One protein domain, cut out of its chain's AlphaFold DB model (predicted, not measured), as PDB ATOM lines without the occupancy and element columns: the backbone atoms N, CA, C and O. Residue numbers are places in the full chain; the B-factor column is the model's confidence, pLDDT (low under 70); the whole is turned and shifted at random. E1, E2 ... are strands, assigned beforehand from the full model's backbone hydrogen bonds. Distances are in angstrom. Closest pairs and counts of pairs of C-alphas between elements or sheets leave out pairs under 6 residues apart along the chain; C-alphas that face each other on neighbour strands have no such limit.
ATOM      1  N   LEU A  47     119.903  93.930 126.872       81.19
ATOM      2  CA  LEU A  47     118.453  93.749 126.872       81.19
ATOM      3  C   LEU A  47     118.113  92.318 127.288       81.19
ATOM      4  O   LEU A  47     118.728  91.364 126.812       81.19
ATOM      5  N   HIS A  48     117.136  92.177 128.176       82.62
ATOM      6  CA  HIS A  48     116.526  90.902 128.536       82.62
ATOM      7  C   HIS A  48     115.040  90.960 128.218       82.62
ATOM      8  O   HIS A  48     114.410  91.987 128.452       82.62
ATOM      9  N   ILE A  49     114.502  89.870 127.682       81.75
ATOM     10  CA  ILE A  49     113.093  89.759 127.323       81.75
ATOM     11  C   ILE A  49     112.535  88.567 128.076       81.75
ATOM     12  O   ILE A  49     113.109  87.478 127.991       81.75
ATOM     13  N   ASP A  50     111.473  88.794 128.839       82.94
ATOM     14  CA  ASP A  50     110.794  87.719 129.555       82.94
ATOM     15  C   ASP A  50     109.772  86.997 128.663       82.94
ATOM     16  O   ASP A  50     109.528  87.358 127.510       82.94
ATOM     17  N   GLU A  51     109.172  85.943 129.207       79.50
ATOM     18  CA  GLU A  51     108.152  85.135 128.530       79.50
ATOM     19  C   GLU A  51     106.878  85.916 128.160       79.50
ATOM     20  O   GLU A  51     106.146  85.504 127.262       79.50
ATOM     21  N   HIS A  52     106.643  87.066 128.800       79.75
ATOM     22  CA  HIS A  52     105.512  87.958 128.546       79.75
ATOM     23  C   HIS A  52     105.849  89.043 127.506       79.75
ATOM     24  O   HIS A  52     105.011  89.886 127.179       79.75
ATOM     25  N   GLY A  53     107.075  89.039 126.972       79.75
ATOM     26  CA  GLY A  53     107.551  90.024 126.008       79.75
ATOM     27  C   GLY A  53     107.840  91.396 126.616       79.75
ATOM     28  O   GLY A  53     107.831  92.400 125.898       79.75
ATOM     29  N   CYS A  54     108.095  91.464 127.923       84.62
ATOM     30  CA  CYS A  54     108.623  92.661 128.560       84.62
ATOM     31  C   CYS A  54     110.138  92.746 128.368       84.62
ATOM     32  O   CYS A  54     110.866  91.780 128.569       84.62
ATOM     33  N   VAL A  55     110.610  93.926 127.989       84.94
ATOM     34  CA  VAL A  55     111.986  94.257 127.642       84.94
ATOM     35  C   VAL A  55     112.604  95.067 128.774       84.94
ATOM     36  O   VAL A  55     112.227  96.209 129.045       84.94
ATOM     37  N   TYR A  56     113.621  94.488 129.399       86.25
ATOM     38  CA  TYR A  56     114.351  95.051 130.524       86.25
ATOM     39  C   TYR A  56     115.753  95.457 130.086       86.25
ATOM     40  O   TYR A  56     116.451  94.709 129.400       86.25
ATOM     41  N   LYS A  57     116.199  96.622 130.551       85.19
ATOM     42  CA  LYS A  57     117.604  97.030 130.464       85.19
ATOM     43  C   LYS A  57     118.349  96.358 131.607       85.19
ATOM     44  O   LYS A  57     117.983  96.583 132.757       85.19
ATOM     45  N   VAL A  58     119.368  95.555 131.325       87.56
ATOM     46  CA  VAL A  58     120.013  94.696 132.327       87.56
ATOM     47  C   VAL A  58     121.535  94.787 132.339       87.56
ATOM     48  O   VAL A  58     122.180  95.016 131.318       87.56
ATOM     49  N   LEU A  59     122.112  94.536 133.510       87.06
ATOM     50  CA  LEU A  59     123.519  94.195 133.694       87.06
ATOM     51  C   LEU A  59     123.621  92.824 134.357       87.06
ATOM     52  O   LEU A  59     122.749  92.412 135.121       87.06
ATOM     53  N   GLN A  60     124.705  92.122 134.064       87.00
ATOM     54  CA  GLN A  60     125.018  90.833 134.653       87.00
ATOM     55  C   GLN A  60     126.012  91.018 135.795       87.00
ATOM     56  O   GLN A  60     127.030  91.682 135.619       87.00
ATOM     57  N   SER A  61     125.754  90.392 136.942       89.25
ATOM     58  CA  SER A  61     126.725  90.240 138.029       89.25
ATOM     59  C   SER A  61     126.744  88.777 138.463       89.25
ATOM     60  O   SER A  61     125.705  88.212 138.812       89.25
ATOM     61  N   GLY A  62     127.911  88.134 138.365       87.38
ATOM     62  CA  GLY A  62     128.012  86.677 138.469       87.38
ATOM     63  C   GLY A  62     127.105  85.980 137.445       87.38
ATOM     64  O   GLY A  62     127.170  86.267 136.247       87.38
ATOM     65  N   ASN A  63     126.217  85.108 137.926       84.81
ATOM     66  CA  ASN A  63     125.273  84.350 137.094       84.81
ATOM     67  C   ASN A  63     123.863  84.963 137.050       84.81
ATOM     68  O   ASN A  63     122.934  84.330 136.555       84.81
ATOM     69  N   SER A  64     123.688  86.179 137.570       88.25
ATOM     70  CA  SER A  64     122.378  86.815 137.698       88.25
ATOM     71  C   SER A  64     122.280  88.072 136.841       88.25
ATOM     72  O   SER A  64     123.241  88.836 136.711       88.25
ATOM     73  N   LEU A  65     121.094  88.286 136.271       89.75
ATOM     74  CA  LEU A  65     120.727  89.508 135.564       89.75
ATOM     75  C   LEU A  65     119.969  90.433 136.510       89.75
ATOM     76  O   LEU A  65     119.062  90.008 137.219       89.75
ATOM     77  N   TYR A  66     120.332  91.706 136.484       91.62
ATOM     78  CA  TYR A  66     119.708  92.750 137.280       91.62
ATOM     79  C   TYR A  66     119.279  93.880 136.366       91.62
ATOM     80  O   TYR A  66     120.021  94.251 135.455       91.62
ATOM     81  N   THR A  67     118.117  94.467 136.633       91.25
ATOM     82  CA  THR A  67     117.685  95.643 135.881       91.25
ATOM     83  C   THR A  67     118.556  96.855 136.212       91.25
ATOM     84  O   THR A  67     118.974  97.038 137.356       91.25
ATOM     85  N   VAL A  68     118.810  97.713 135.229       88.38
ATOM     86  CA  VAL A  68     119.418  99.038 135.451       88.38
ATOM     87  C   VAL A  68     118.385 100.159 135.520       88.38
ATOM     88  O   VAL A  68     118.705 101.283 135.896       88.38
ATOM     89  N   SER A  69     117.134  99.854 135.173       86.56
ATOM     90  CA  SER A  69     116.003 100.777 135.192       86.56
ATOM     91  C   SER A  69     114.884 100.207 136.054       86.56
ATOM     92  O   SER A  69     114.580  99.023 135.982       86.56
ATOM     93  N   CYS A  70     114.197 101.049 136.821       90.81
ATOM     94  CA  CYS A  70     112.991 100.639 137.550       90.81
ATOM     95  C   CYS A  70     111.717 100.765 136.711       90.81
ATOM     96  O   CYS A  70     110.615 100.916 137.240       90.81
ATOM     97  N   PHE A  71     111.900 100.690 135.397       89.12
ATOM     98  CA  PHE A  71     110.852 100.647 134.406       89.12
ATOM     99  C   PHE A  71     111.202  99.652 133.304       89.12
ATOM    100  O   PHE A  71     112.375  99.511 132.943       89.12
ATOM    101  N   THR A  72     110.173  99.021 132.754       87.38
ATOM    102  CA  THR A  72     110.250  98.064 131.649       87.38
ATOM    103  C   THR A  72     109.251  98.439 130.561       87.38
ATOM    104  O   THR A  72     108.314  99.204 130.799       87.38
ATOM    105  N   TRP A  73     109.458  97.920 129.361       83.56
ATOM    106  CA  TRP A  73     108.556  98.108 128.231       83.56
ATOM    107  C   TRP A  73     107.996  96.760 127.813       83.56
ATOM    108  O   TRP A  73     108.783  95.863 127.559       83.56
ATOM    109  N   CYS A  74     106.680  96.598 127.707       83.50
ATOM    110  CA  CYS A  74     106.096  95.328 127.264       83.50
ATOM    111  C   CYS A  74     105.383  95.454 125.918       83.50
ATOM    112  O   CYS A  74     105.006  96.556 125.492       83.50
ATOM    113  N   LEU A  75     105.178  94.303 125.263       70.06
ATOM    114  CA  LEU A  75     104.289  94.166 124.108       70.06
ATOM    115  C   LEU A  75     102.969  94.906 124.411       70.06
ATOM    116  O   LEU A  75     102.452  94.811 125.519       70.06
ATOM    117  N   HIS A  76     102.488  95.705 123.451       68.25
ATOM    118  CA  HIS A  76     101.459  96.768 123.581       68.25
ATOM    119  C   HIS A  76     101.946  98.186 123.932       68.25
ATOM    120  O   HIS A  76     101.128  99.065 124.200       68.25
ATOM    121  N   ARG A  77     103.253  98.464 123.830       61.81
ATOM    122  CA  ARG A  77     103.830  99.822 123.941       61.81
ATOM    123  C   ARG A  77     103.610 100.502 125.297       61.81
ATOM    124  O   ARG A  77     103.662 101.728 125.383       61.81
ATOM    125  N   GLN A  78     103.393  99.731 126.355       73.38
ATOM    126  CA  GLN A  78     103.185 100.279 127.691       73.38
ATOM    127  C   GLN A  78     104.483 100.242 128.496       73.38
ATOM    128  O   GLN A  78     105.193  99.234 128.534       73.38
ATOM    129  N   PHE A  79     104.797 101.379 129.113       80.69
ATOM    130  CA  PHE A  79     105.934 101.534 130.008       80.69
ATOM    131  C   PHE A  79     105.464 101.271 131.437       80.69
ATOM    132  O   PHE A  79     104.647 102.018 131.977       80.69
ATOM    133  N   TYR A  80     105.965 100.202 132.044       86.25
ATOM    134  CA  TYR A  80     105.556  99.764 133.372       86.25
ATOM    135  C   TYR A  80     106.609 100.119 134.402       86.25
ATOM    136  O   TYR A  80     107.804  99.914 134.195       86.25
ATOM    137  N   LYS A  81     106.151 100.616 135.549       90.56
ATOM    138  CA  LYS A  81     106.980 100.770 136.742       90.56
ATOM    139  C   LYS A  81     107.195  99.398 137.374       90.56
ATOM    140  O   LYS A  81     106.230  98.691 137.652       90.56
ATOM    141  N   LEU A  82     108.451  99.048 137.631       90.44
ATOM    142  CA  LEU A  82     108.786  97.798 138.305       90.44
ATOM    143  C   LEU A  82     108.367  97.836 139.784       90.44
ATOM    144  O   LEU A  82     108.355  98.921 140.384       90.44
ATOM    145  N   PRO A  83     108.042  96.675 140.386       93.75
ATOM    146  CA  PRO A  83     107.675  96.592 141.793       93.75
ATOM    147  C   PRO A  83     108.724  97.223 142.709       93.75
ATOM    148  O   PRO A  83     109.934  97.156 142.456       93.75
ATOM    149  N   ASN A  84     108.260  97.814 143.811       93.62
ATOM    150  CA  ASN A  84     109.174  98.264 144.851       93.62
ATOM    151  C   ASN A  84     109.974  97.067 145.391       93.62
ATOM    152  O   ASN A  84     109.476  95.945 145.453       93.62
ATOM    153  N   PHE A  85     111.214  97.334 145.788       94.94
ATOM    154  CA  PHE A  85     112.201  96.369 146.271       94.94
ATOM    155  C   PHE A  85     112.761  95.397 145.224       94.94
ATOM    156  O   PHE A  85     113.619  94.584 145.564       94.94
ATOM    157  N   MET A  86     112.376  95.520 143.947       94.00
ATOM    158  CA  MET A  86     113.023  94.763 142.874       94.00
ATOM    159  C   MET A  86     114.527  95.109 142.805       94.00
ATOM    160  O   MET A  86     114.861  96.299 142.751       94.00
ATOM    161  N   PRO A  87     115.441  94.119 142.813       93.44
ATOM    162  CA  PRO A  87     116.880  94.372 142.766       93.44
ATOM    163  C   PRO A  87     117.300  95.088 141.484       93.44
ATOM    164  O   PRO A  87     116.890  94.704 140.388       93.44
ATOM    165  N   CYS A  88     118.164  96.091 141.612       92.56
ATOM    166  CA  CYS A  88     118.689  96.844 140.480       92.56
ATOM    167  C   CYS A  88     120.188  97.127 140.631       92.56
ATOM    168  O   CYS A  88     120.725  97.173 141.743       92.56
ATOM    169  N   LEU A  89     120.862  97.322 139.500       90.38
ATOM    170  CA  LEU A  89     122.260  97.734 139.444       90.38
ATOM    171  C   LEU A  89     122.386  99.121 138.832       90.38
ATOM    172  O   LEU A  89     121.756  99.447 137.830       90.38
ATOM    173  N   GLN A  90     123.279  99.917 139.402       86.06
ATOM    174  CA  GLN A  90     123.700 101.182 138.827       86.06
ATOM    175  C   GLN A  90     125.158 101.051 138.397       86.06
ATOM    176  O   GLN A  90     126.048 100.938 139.244       86.06
ATOM    177  N   GLY A  91     125.395 101.061 137.084       76.38
ATOM    178  CA  GLY A  91     126.748 101.059 136.530       76.38
ATOM    179  C   GLY A  91     127.558 102.266 137.004       76.38
ATOM    180  O   GLY A  91     127.007 103.353 137.210       76.38
ATOM    181  N   GLN A  92     128.865 102.077 137.181       68.88
ATOM    182  CA  GLN A  92     129.817 103.162 137.404       68.88
ATOM    183  C   GLN A  92     130.798 103.203 136.231       68.88
ATOM    184  O   GLN A  92     131.290 102.168 135.784       68.88
ATOM    185  N   LEU A  93     131.065 104.404 135.719       57.59
ATOM    186  CA  LEU A  93     132.005 104.587 134.615       57.59
ATOM    187  C   LEU A  93     133.430 104.238 135.077       57.59
ATOM    188  O   LEU A  93     133.877 104.786 136.092       57.59
ATOM    189  N   PRO A  94     134.163 103.373 134.351       49.84
ATOM    190  CA  PRO A  94     135.577 103.166 134.626       49.84
ATOM    191  C   PRO A  94     136.338 104.475 134.358       49.84
ATOM    192  O   PRO A  94     136.049 105.185 133.397       49.84
ATOM    193  N   ASN A  95     137.303 104.805 135.221       47.66
ATOM    194  CA  ASN A  95     138.210 105.959 135.093       47.66
ATOM    195  C   ASN A  95     137.593 107.365 135.257       47.66
ATOM    196  O   ASN A  95     138.249 108.357 134.943       47.66
ATOM    197  N   VAL A  96     136.378 107.489 135.809       52.94
ATOM    198  CA  VAL A  96     135.822 108.792 136.216       52.94
ATOM    199  C   VAL A  96     135.979 108.969 137.736       52.94
ATOM    200  O   VAL A  96     135.382 108.209 138.498       52.94
ATOM    201  N   PRO A  97     136.732 109.980 138.218       46.94
ATOM    202  CA  PRO A  97     136.966 110.186 139.655       46.94
ATOM    203  C   PRO A  97     135.699 110.597 140.424       46.94
ATOM    204  O   PRO A  97     135.619 110.461 141.643       46.94
ATOM    205  N   SER A  98     134.669 111.073 139.719       47.78
ATOM    206  CA  SER A  98     133.354 111.335 140.301       47.78
ATOM    207  C   SER A  98     132.481 110.080 140.245       47.78
ATOM    208  O   SER A  98     132.219 109.574 139.159       47.78
ATOM    209  N   LYS A  99     131.966 109.637 141.404       53.16
ATOM    210  CA  LYS A  99     130.952 108.576 141.623       53.16
ATOM    211  C   LYS A  99     129.604 108.854 140.913       53.16
ATOM    212  O   LYS A  99     128.546 108.778 141.539       53.16
ATOM    213  N   ARG A 100     129.602 109.264 139.644       52.78
ATOM    214  CA  ARG A 100     128.381 109.619 138.919       52.78
ATOM    215  C   ARG A 100     127.651 108.347 138.475       52.78
ATOM    216  O   ARG A 100     128.309 107.405 138.030       52.78
ATOM    217  N   PRO A 101     126.314 108.305 138.612       57.53
ATOM    218  CA  PRO A 101     125.498 107.223 138.078       57.53
ATOM    219  C   PRO A 101     125.723 107.012 136.585       57.53
ATOM    220  O   PRO A 101     125.897 107.982 135.848       57.53
ATOM    221  N   LEU A 102     125.609 105.761 136.138       62.34
ATOM    222  CA  LEU A 102     125.305 105.459 134.746       62.34
ATOM    223  C   LEU A 102     124.093 106.283 134.295       62.34
ATOM    224  O   LEU A 102     123.015 106.195 134.891       62.34
ATOM    225  N   HIS A 103     124.258 107.049 133.220       57.25
ATOM    226  CA  HIS A 103     123.119 107.603 132.507       57.25
ATOM    227  C   HIS A 103     122.464 106.467 131.726       57.25
ATOM    228  O   HIS A 103     122.889 106.125 130.629       57.25
ATOM    229  N   VAL A 104     121.448 105.850 132.325       56.66
ATOM    230  CA  VAL A 104     120.584 104.925 131.599       56.66
ATOM    231  C   VAL A 104     119.728 105.775 130.673       56.66
ATOM    232  O   VAL A 104     118.910 106.573 131.138       56.66
ATOM    233  N   ALA A 105     119.948 105.625 129.369       51.44
ATOM    234  CA  ALA A 105     119.086 106.173 128.334       51.44
ATOM    235  C   ALA A 105     117.615 105.964 128.702       51.44
ATOM    236  O   ALA A 105     117.256 104.894 129.203       51.44
ATOM    237  N   LYS A 106     116.735 106.932 128.436       49.94
ATOM    238  CA  LYS A 106     115.289 106.668 128.539       49.94
ATOM    239  C   LYS A 106     114.864 105.710 127.427       49.94
ATOM    240  O   LYS A 106     114.217 104.697 127.693       49.94
ATOM    241  N   ASP A 107     115.384 105.929 126.228       47.53
ATOM    242  CA  ASP A 107     115.036 105.152 125.048       47.53
ATOM    243  C   ASP A 107     115.803 103.829 125.014       47.53
ATOM    244  O   ASP A 107     116.976 103.759 125.373       47.53
ATOM    245  N   PHE A 108     115.136 102.741 124.632       49.88
ATOM    246  CA  PHE A 108     115.765 101.417 124.502       49.88
ATOM    247  C   PHE A 108     116.710 101.325 123.294       49.88
ATOM    248  O   PHE A 108     117.486 100.378 123.206       49.88
ATOM    249  N   ALA A 109     116.663 102.319 122.400       42.53
ATOM    250  CA  ALA A 109     117.466 102.406 121.186       42.53
ATOM    251  C   ALA A 109     118.948 102.745 121.441       42.53
ATOM    252  O   ALA A 109     119.796 102.443 120.598       42.53
ATOM    253  N   GLU A 110     119.286 103.352 122.587       48.75
ATOM    254  CA  GLU A 110     120.685 103.625 122.927       48.75
ATOM    255  C   GLU A 110     121.404 102.302 123.239       48.75
ATOM    256  O   GLU A 110     120.950 101.472 124.029       48.75
ATOM    257  N   ARG A 111     122.475 102.066 122.479       50.38
ATOM    258  CA  ARG A 111     122.908 100.742 122.017       50.38
ATOM    259  C   ARG A 111     123.363  99.819 123.152       50.38
ATOM    260  O   ARG A 111     124.262 100.153 123.923       50.38
ATOM    261  N   SER A 112     122.832  98.596 123.151       54.25
ATOM    262  CA  SER A 112     123.368  97.444 123.885       54.25
ATOM    263  C   SER A 112     124.700  97.001 123.272       54.25
ATOM    264  O   SER A 112     124.755  96.034 122.515       54.25
ATOM    265  N   LEU A 113     125.787  97.725 123.548       53.16
ATOM    266  CA  LEU A 113     127.126  97.297 123.145       53.16
ATOM    267  C   LEU A 113     127.528  96.084 123.988       53.16
ATOM    268  O   LEU A 113     127.706  96.173 125.203       53.16
ATOM    269  N   GLN A 114     127.590  94.941 123.320       52.06
ATOM    270  CA  GLN A 114     127.996  93.655 123.863       52.06
ATOM    271  C   GLN A 114     129.469  93.701 124.292       52.06
ATOM    272  O   GLN A 114     130.288  94.314 123.615       52.06
ATOM    273  N   GLY A 115     129.816  93.015 125.384       51.44
ATOM    274  CA  GLY A 115     131.219  92.752 125.716       51.44
ATOM    275  C   GLY A 115     132.006  93.944 126.260       51.44
ATOM    276  O   GLY A 115     133.203  94.031 126.012       51.44
ATOM    277  N   SER A 116     131.368  94.848 127.011       59.03
ATOM    278  CA  SER A 116     132.125  95.812 127.813       59.03
ATOM    279  C   SER A 116     132.954  95.079 128.873       59.03
ATOM    280  O   SER A 116     132.449  94.138 129.492       59.03
ATOM    281  N   GLU A 117     134.172  95.554 129.124       60.00
ATOM    282  CA  GLU A 117     134.996  95.109 130.253       60.00
ATOM    283  C   GLU A 117     134.187  95.083 131.564       60.00
ATOM    284  O   GLU A 117     133.299  95.929 131.755       60.00
ATOM    285  N   PRO A 118     134.459  94.135 132.481       60.25
ATOM    286  CA  PRO A 118     133.846  94.133 133.799       60.25
ATOM    287  C   PRO A 118     134.089  95.470 134.510       60.25
ATOM    288  O   PRO A 118     135.222  95.923 134.669       60.25
ATOM    289  N   THR A 119     133.013  96.103 134.962       74.88
ATOM    290  CA  THR A 119     133.038  97.370 135.703       74.88
ATOM    291  C   THR A 119     132.517  97.172 137.122       74.88
ATOM    292  O   THR A 119     132.019  96.106 137.492       74.88
ATOM    293  N   GLN A 120     132.663  98.200 137.958       83.75
ATOM    294  CA  GLN A 120     132.052  98.231 139.284       83.75
ATOM    295  C   GLN A 120     130.632  98.799 139.173       83.75
ATOM    296  O   GLN A 120     130.423  99.869 138.606       83.75
ATOM    297  N   CYS A 121     129.661  98.104 139.754       85.69
ATOM    298  CA  CYS A 121     128.284  98.561 139.910       85.69
ATOM    299  C   CYS A 121     127.943  98.744 141.385       85.69
ATOM    300  O   CYS A 121     128.465  98.037 142.246       85.69
ATOM    301  N   LEU A 122     126.999  99.637 141.675       89.19
ATOM    302  CA  LEU A 122     126.334  99.688 142.974       89.19
ATOM    303  C   LEU A 122     125.055  98.859 142.934       89.19
ATOM    304  O   LEU A 122     124.261  98.990 142.002       89.19
ATOM    305  N   ILE A 123     124.846  98.045 143.968       91.00
ATOM    306  CA  ILE A 123     123.597  97.303 144.144       91.00
ATOM    307  C   ILE A 123     122.569  98.140 144.902       91.00
ATOM    308  O   ILE A 123     122.886  98.843 145.873       91.00
ATOM    309  N   GLY A 124     121.328  98.060 144.441       93.06
ATOM    310  CA  GLY A 124     120.204  98.797 144.981       93.06
ATOM    311  C   GLY A 124     118.881  98.074 144.808       93.06
ATOM    312  O   GLY A 124     118.820  96.907 144.419       93.06
ATOM    313  N   ALA A 125     117.820  98.813 145.097       94.50
ATOM    314  CA  ALA A 125     116.451  98.357 144.971       94.50
ATOM    315  C   ALA A 125     115.574  99.434 144.325       94.50
ATOM    316  O   ALA A 125     115.784 100.634 144.524       94.50
ATOM    317  N   CYS A 126     114.567  99.008 143.570       93.06
ATOM    318  CA  CYS A 126     113.582  99.914 143.008       93.06
ATOM    319  C   CYS A 126     112.705 100.512 144.105       93.06
ATOM    320  O   CYS A 126     112.037  99.798 144.844       93.06
ATOM    321  N   ILE A 127     112.698 101.836 144.213       94.56
ATOM    322  CA  ILE A 127     111.832 102.574 145.133       94.56
ATOM    323  C   ILE A 127     111.249 103.741 144.356       94.56
ATOM    324  O   ILE A 127     111.966 104.647 143.926       94.56
ATOM    325  N   ASN A 128     109.934 103.713 144.159       90.62
ATOM    326  CA  ASN A 128     109.208 104.753 143.437       90.62
ATOM    327  C   ASN A 128     109.737 105.019 142.016       90.62
ATOM    328  O   ASN A 128     109.755 106.156 141.561       90.62
ATOM    329  N   GLY A 129     110.130 103.960 141.298       87.25
ATOM    330  CA  GLY A 129     110.592 104.068 139.908       87.25
ATOM    331  C   GLY A 129     112.047 104.526 139.787       87.25
ATOM    332  O   GLY A 129     112.526 104.777 138.689       87.25
ATOM    333  N   MET A 130     112.781 104.597 140.898       89.75
ATOM    334  CA  MET A 130     114.211 104.894 140.906       89.75
ATOM    335  C   MET A 130     114.992 103.745 141.526       89.75
ATOM    336  O   MET A 130     114.575 103.188 142.540       89.75
ATOM    337  N   CYS A 131     116.155 103.437 140.954       89.25
ATOM    338  CA  CYS A 131     117.095 102.514 141.572       89.25
ATOM    339  C   CYS A 131     117.797 103.229 142.732       89.25
ATOM    340  O   CYS A 131     118.626 104.114 142.521       89.25
ATOM    341  N   ARG A 132     117.428 102.895 143.970       91.75
ATOM    342  CA  ARG A 132     118.064 103.430 145.177       91.75
ATOM    343  C   ARG A 132     119.191 102.498 145.584       91.75
ATOM    344  O   ARG A 132     118.949 101.364 145.991       91.75
ATOM    345  N   THR A 133     120.419 102.970 145.432       87.31
ATOM    346  CA  THR A 133     121.627 102.186 145.680       87.31
ATOM    347  C   THR A 133     122.125 102.314 147.112       87.31
ATOM    348  O   THR A 133     121.913 103.319 147.787       87.31
ATOM    349  N   SER A 134     122.800 101.263 147.568       82.25
ATOM    350  CA  SER A 134     123.605 101.268 148.790       82.25
ATOM    351  C   SER A 134     125.078 101.552 148.458       82.25
ATOM    352  O   SER A 134     125.444 101.708 147.295       82.25
ATOM    353  N   TYR A 135     125.960 101.561 149.463       81.00
ATOM    354  CA  TYR A 135     127.414 101.642 149.245       81.00
ATOM    355  C   TYR A 135     128.048 100.321 148.779       81.00
ATOM    356  O   TYR A 135     129.248 100.288 148.492       81.00
ATOM    357  N   ARG A 136     127.277  99.226 148.709       87.50
ATOM    358  CA  ARG A 136     127.794  97.913 148.323       87.50
ATOM    359  C   ARG A 136     128.087  97.883 146.823       87.50
ATOM    360  O   ARG A 136     127.206  98.121 145.995       87.50
ATOM    361  N   ARG A 137     129.338  97.558 146.500       88.44
ATOM    362  CA  ARG A 137     129.828  97.406 145.131       88.44
ATOM    363  C   ARG A 137     129.872  95.942 144.723       88.44
ATOM    364  O   ARG A 137     130.149  95.076 145.551       88.44
ATOM    365  N   VAL A 138     129.606  95.689 143.450       89.50
ATOM    366  CA  VAL A 138     129.717  94.373 142.818       89.50
ATOM    367  C   VAL A 138     130.357  94.518 141.447       89.50
ATOM    368  O   VAL A 138     130.163  95.527 140.771       89.50
ATOM    369  N   THR A 139     131.084  93.495 141.011       88.56
ATOM    370  CA  THR A 139     131.536  93.415 139.622       88.56
ATOM    371  C   THR A 139     130.340  93.134 138.722       88.56
ATOM    372  O   THR A 139     129.521  92.257 139.019       88.56
ATOM    373  N   CYS A 140     130.230  93.872 137.628       85.06
ATOM    374  CA  CYS A 140     129.147  93.746 136.669       85.06
ATOM    375  C   CYS A 140     129.649  93.925 135.236       85.06
ATOM    376  O   CYS A 140     130.687  94.533 134.993       85.06
ATOM    377  N   GLN A 141     128.894  93.412 134.276       84.06
ATOM    378  CA  GLN A 141     129.191  93.535 132.854       84.06
ATOM    379  C   GLN A 141     127.895  93.573 132.049       84.06
ATOM    380  O   GLN A 141     126.840  93.142 132.524       84.06
ATOM    381  N   VAL A 142     127.969  94.042 130.807       81.38
ATOM    382  CA  VAL A 142     126.860  93.868 129.869       81.38
ATOM    383  C   VAL A 142     126.755  92.385 129.518       81.38
ATOM    384  O   VAL A 142     127.747  91.809 129.060       81.38
ATOM    385  N   PRO A 143     125.595  91.734 129.734       78.44
ATOM    386  CA  PRO A 143     125.451  90.332 129.378       78.44
ATOM    387  C   PRO A 143     125.715  90.141 127.888       78.44
ATOM    388  O   PRO A 143     125.348  90.974 127.054       78.44
ATOM    389  N   LYS A 144     126.325  89.009 127.536       71.81
ATOM    390  CA  LYS A 144     126.456  88.605 126.135       71.81
ATOM    391  C   LYS A 144     125.054  88.297 125.604       71.81
ATOM    392  O   LYS A 144     124.542  87.202 125.809       71.81
ATOM    393  N   ALA A 145     124.416  89.275 124.964       60.06
ATOM    394  CA  ALA A 145     123.089  89.086 124.394       60.06
ATOM    395  C   ALA A 145     123.108  88.021 123.284       60.06
ATOM    396  O   ALA A 145     124.058  87.932 122.502       60.06
ATOM    397  N   ARG A 146     122.017  87.255 123.179       49.56
ATOM    398  CA  ARG A 146     121.562  86.717 121.892       49.56
ATOM    399  C   ARG A 146     120.959  87.919 121.154       49.56
ATOM    400  O   ARG A 146     120.109  88.596 121.720       49.56
ATOM    401  N   MET A 147     121.499  88.280 119.988       45.06
ATOM    402  CA  MET A 147     121.120  89.504 119.267       45.06
ATOM    403  C   MET A 147     119.606  89.553 119.007       45.06
ATOM    404  O   MET A 147     119.040  88.618 118.446       45.06
ATOM    405  N   HIS A 148     118.975  90.669 119.375       49.44
ATOM    406  CA  HIS A 148     117.627  91.026 118.944       49.44
ATOM    407  C   HIS A 148     117.716  92.382 118.252       49.44
ATOM    408  O   HIS A 148     118.059  93.383 118.881       49.44
ATOM    409  N   CYS A 149     117.480  92.393 116.943       44.72
ATOM    410  CA  CYS A 149     117.484  93.611 116.148       44.72
ATOM    411  C   CYS A 149     116.082  94.222 116.171       44.72
ATOM    412  O   CYS A 149     115.092  93.525 115.951       44.72
ATOM    413  N   TRP A 150     116.020  95.526 116.416       40.38
ATOM    414  CA  TRP A 150     114.863  96.344 116.068       40.38
ATOM    415  C   TRP A 150     114.970  96.635 114.569       40.38
ATOM    416  O   TRP A 150     116.035  97.073 114.125       40.38
ATOM    417  N   ASP A 151     113.929  96.371 113.780       44.38
ATOM    418  CA  ASP A 151     113.901  96.905 112.417       44.38
ATOM    419  C   ASP A 151     113.533  98.402 112.434       44.38
ATOM    420  O   ASP A 151     113.022  98.931 113.426       44.38
TER     421      ASP A 151
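AT A GLANCE: This is residues 47 to 151 of the 161 residues of the protein "Evasin" of Rhipicephalus appendiculatus (UniProt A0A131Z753). Two small, strongly twisted sheets make a loose sandwich, only partly face to face with their strands crossed: E2 and E3 of the first sheet come near the second sheet, E6 E7 E8, while the hairpin E4 and E5 reaches away to one end. A long loop with no named element, residues 92 to 118, joins E6 to E7. The printed part has 105 residues, no named helix and eight strands, E1 to E8 in chain order; the class is all strand, with 48 residues in named elements, under half. The first sheet is branched, its neighbour pairs antiparallel; the second runs E6 E7 E8, all antiparallel. The whole is compact, radius of gyration of the C-alphas 13.4 A, spanning 40 by 30 by 24 A.

HOW THE PARTS SIT: Start at E1, residues 47 to 49, which forms a hairpin with E2, residues 54 to 61; N 48 and O 56 are 2.9 A apart. E2 bends by 59 degrees at residue 57, and its pairing is staggered. E1 lies on one side of E2; on the other side are E3, residues 64 to 67, with N 59 and O 66 at 2.9 A, and E4, residues 71 to 74, with N 55 and O 73 at 2.7 A. E1 E2 E3 are a meander, each strand the antiparallel neighbour of the one before. E5, residues 78 to 81, forms a hairpin with E4; N 80 and O 72 are 2.8 A apart. Next look at the second meander: E6, residues 87 to 91, E7, residues 119 to 127, and E8, residues 130 to 140. N 90 and O 122 are 2.9 A apart, as are N 125 and O 132. The sandwich, two sheets face to face, has its strands at 56 degrees; the closest C-alphas of E3 and E6 are those of Thr 67 and Cys 88, 4.9 A. E4 is apart from E6 and E7.

IN THESE COORDINATES: Find C-alpha 47 at (118.453, 93.749, 126.872), where E1 begins. E2 measures 20.6 A from first to last C-alpha, E3 10.2 A, E4 10.1 A, E5 9.8 A and E6 13.5 A. E7 runs 23.8 A from C-alpha 119 at (133.038, 97.370, 135.703). E8 bends by 103 degrees at residue 135 and ends at C-alpha 140, (129.147, 93.746, 136.669), 19.1 A from its first.

THE WHOLE: The two C-alphas farthest apart, those of His 76 and Pro 97, are 41.2 A apart. The printed part has no cut, and the link E6 to E7 is long. Mean pLDDT of the printed part is 74.9; look for values under 70 at residues 76 to 77, 92 to 118 and 145 to 151.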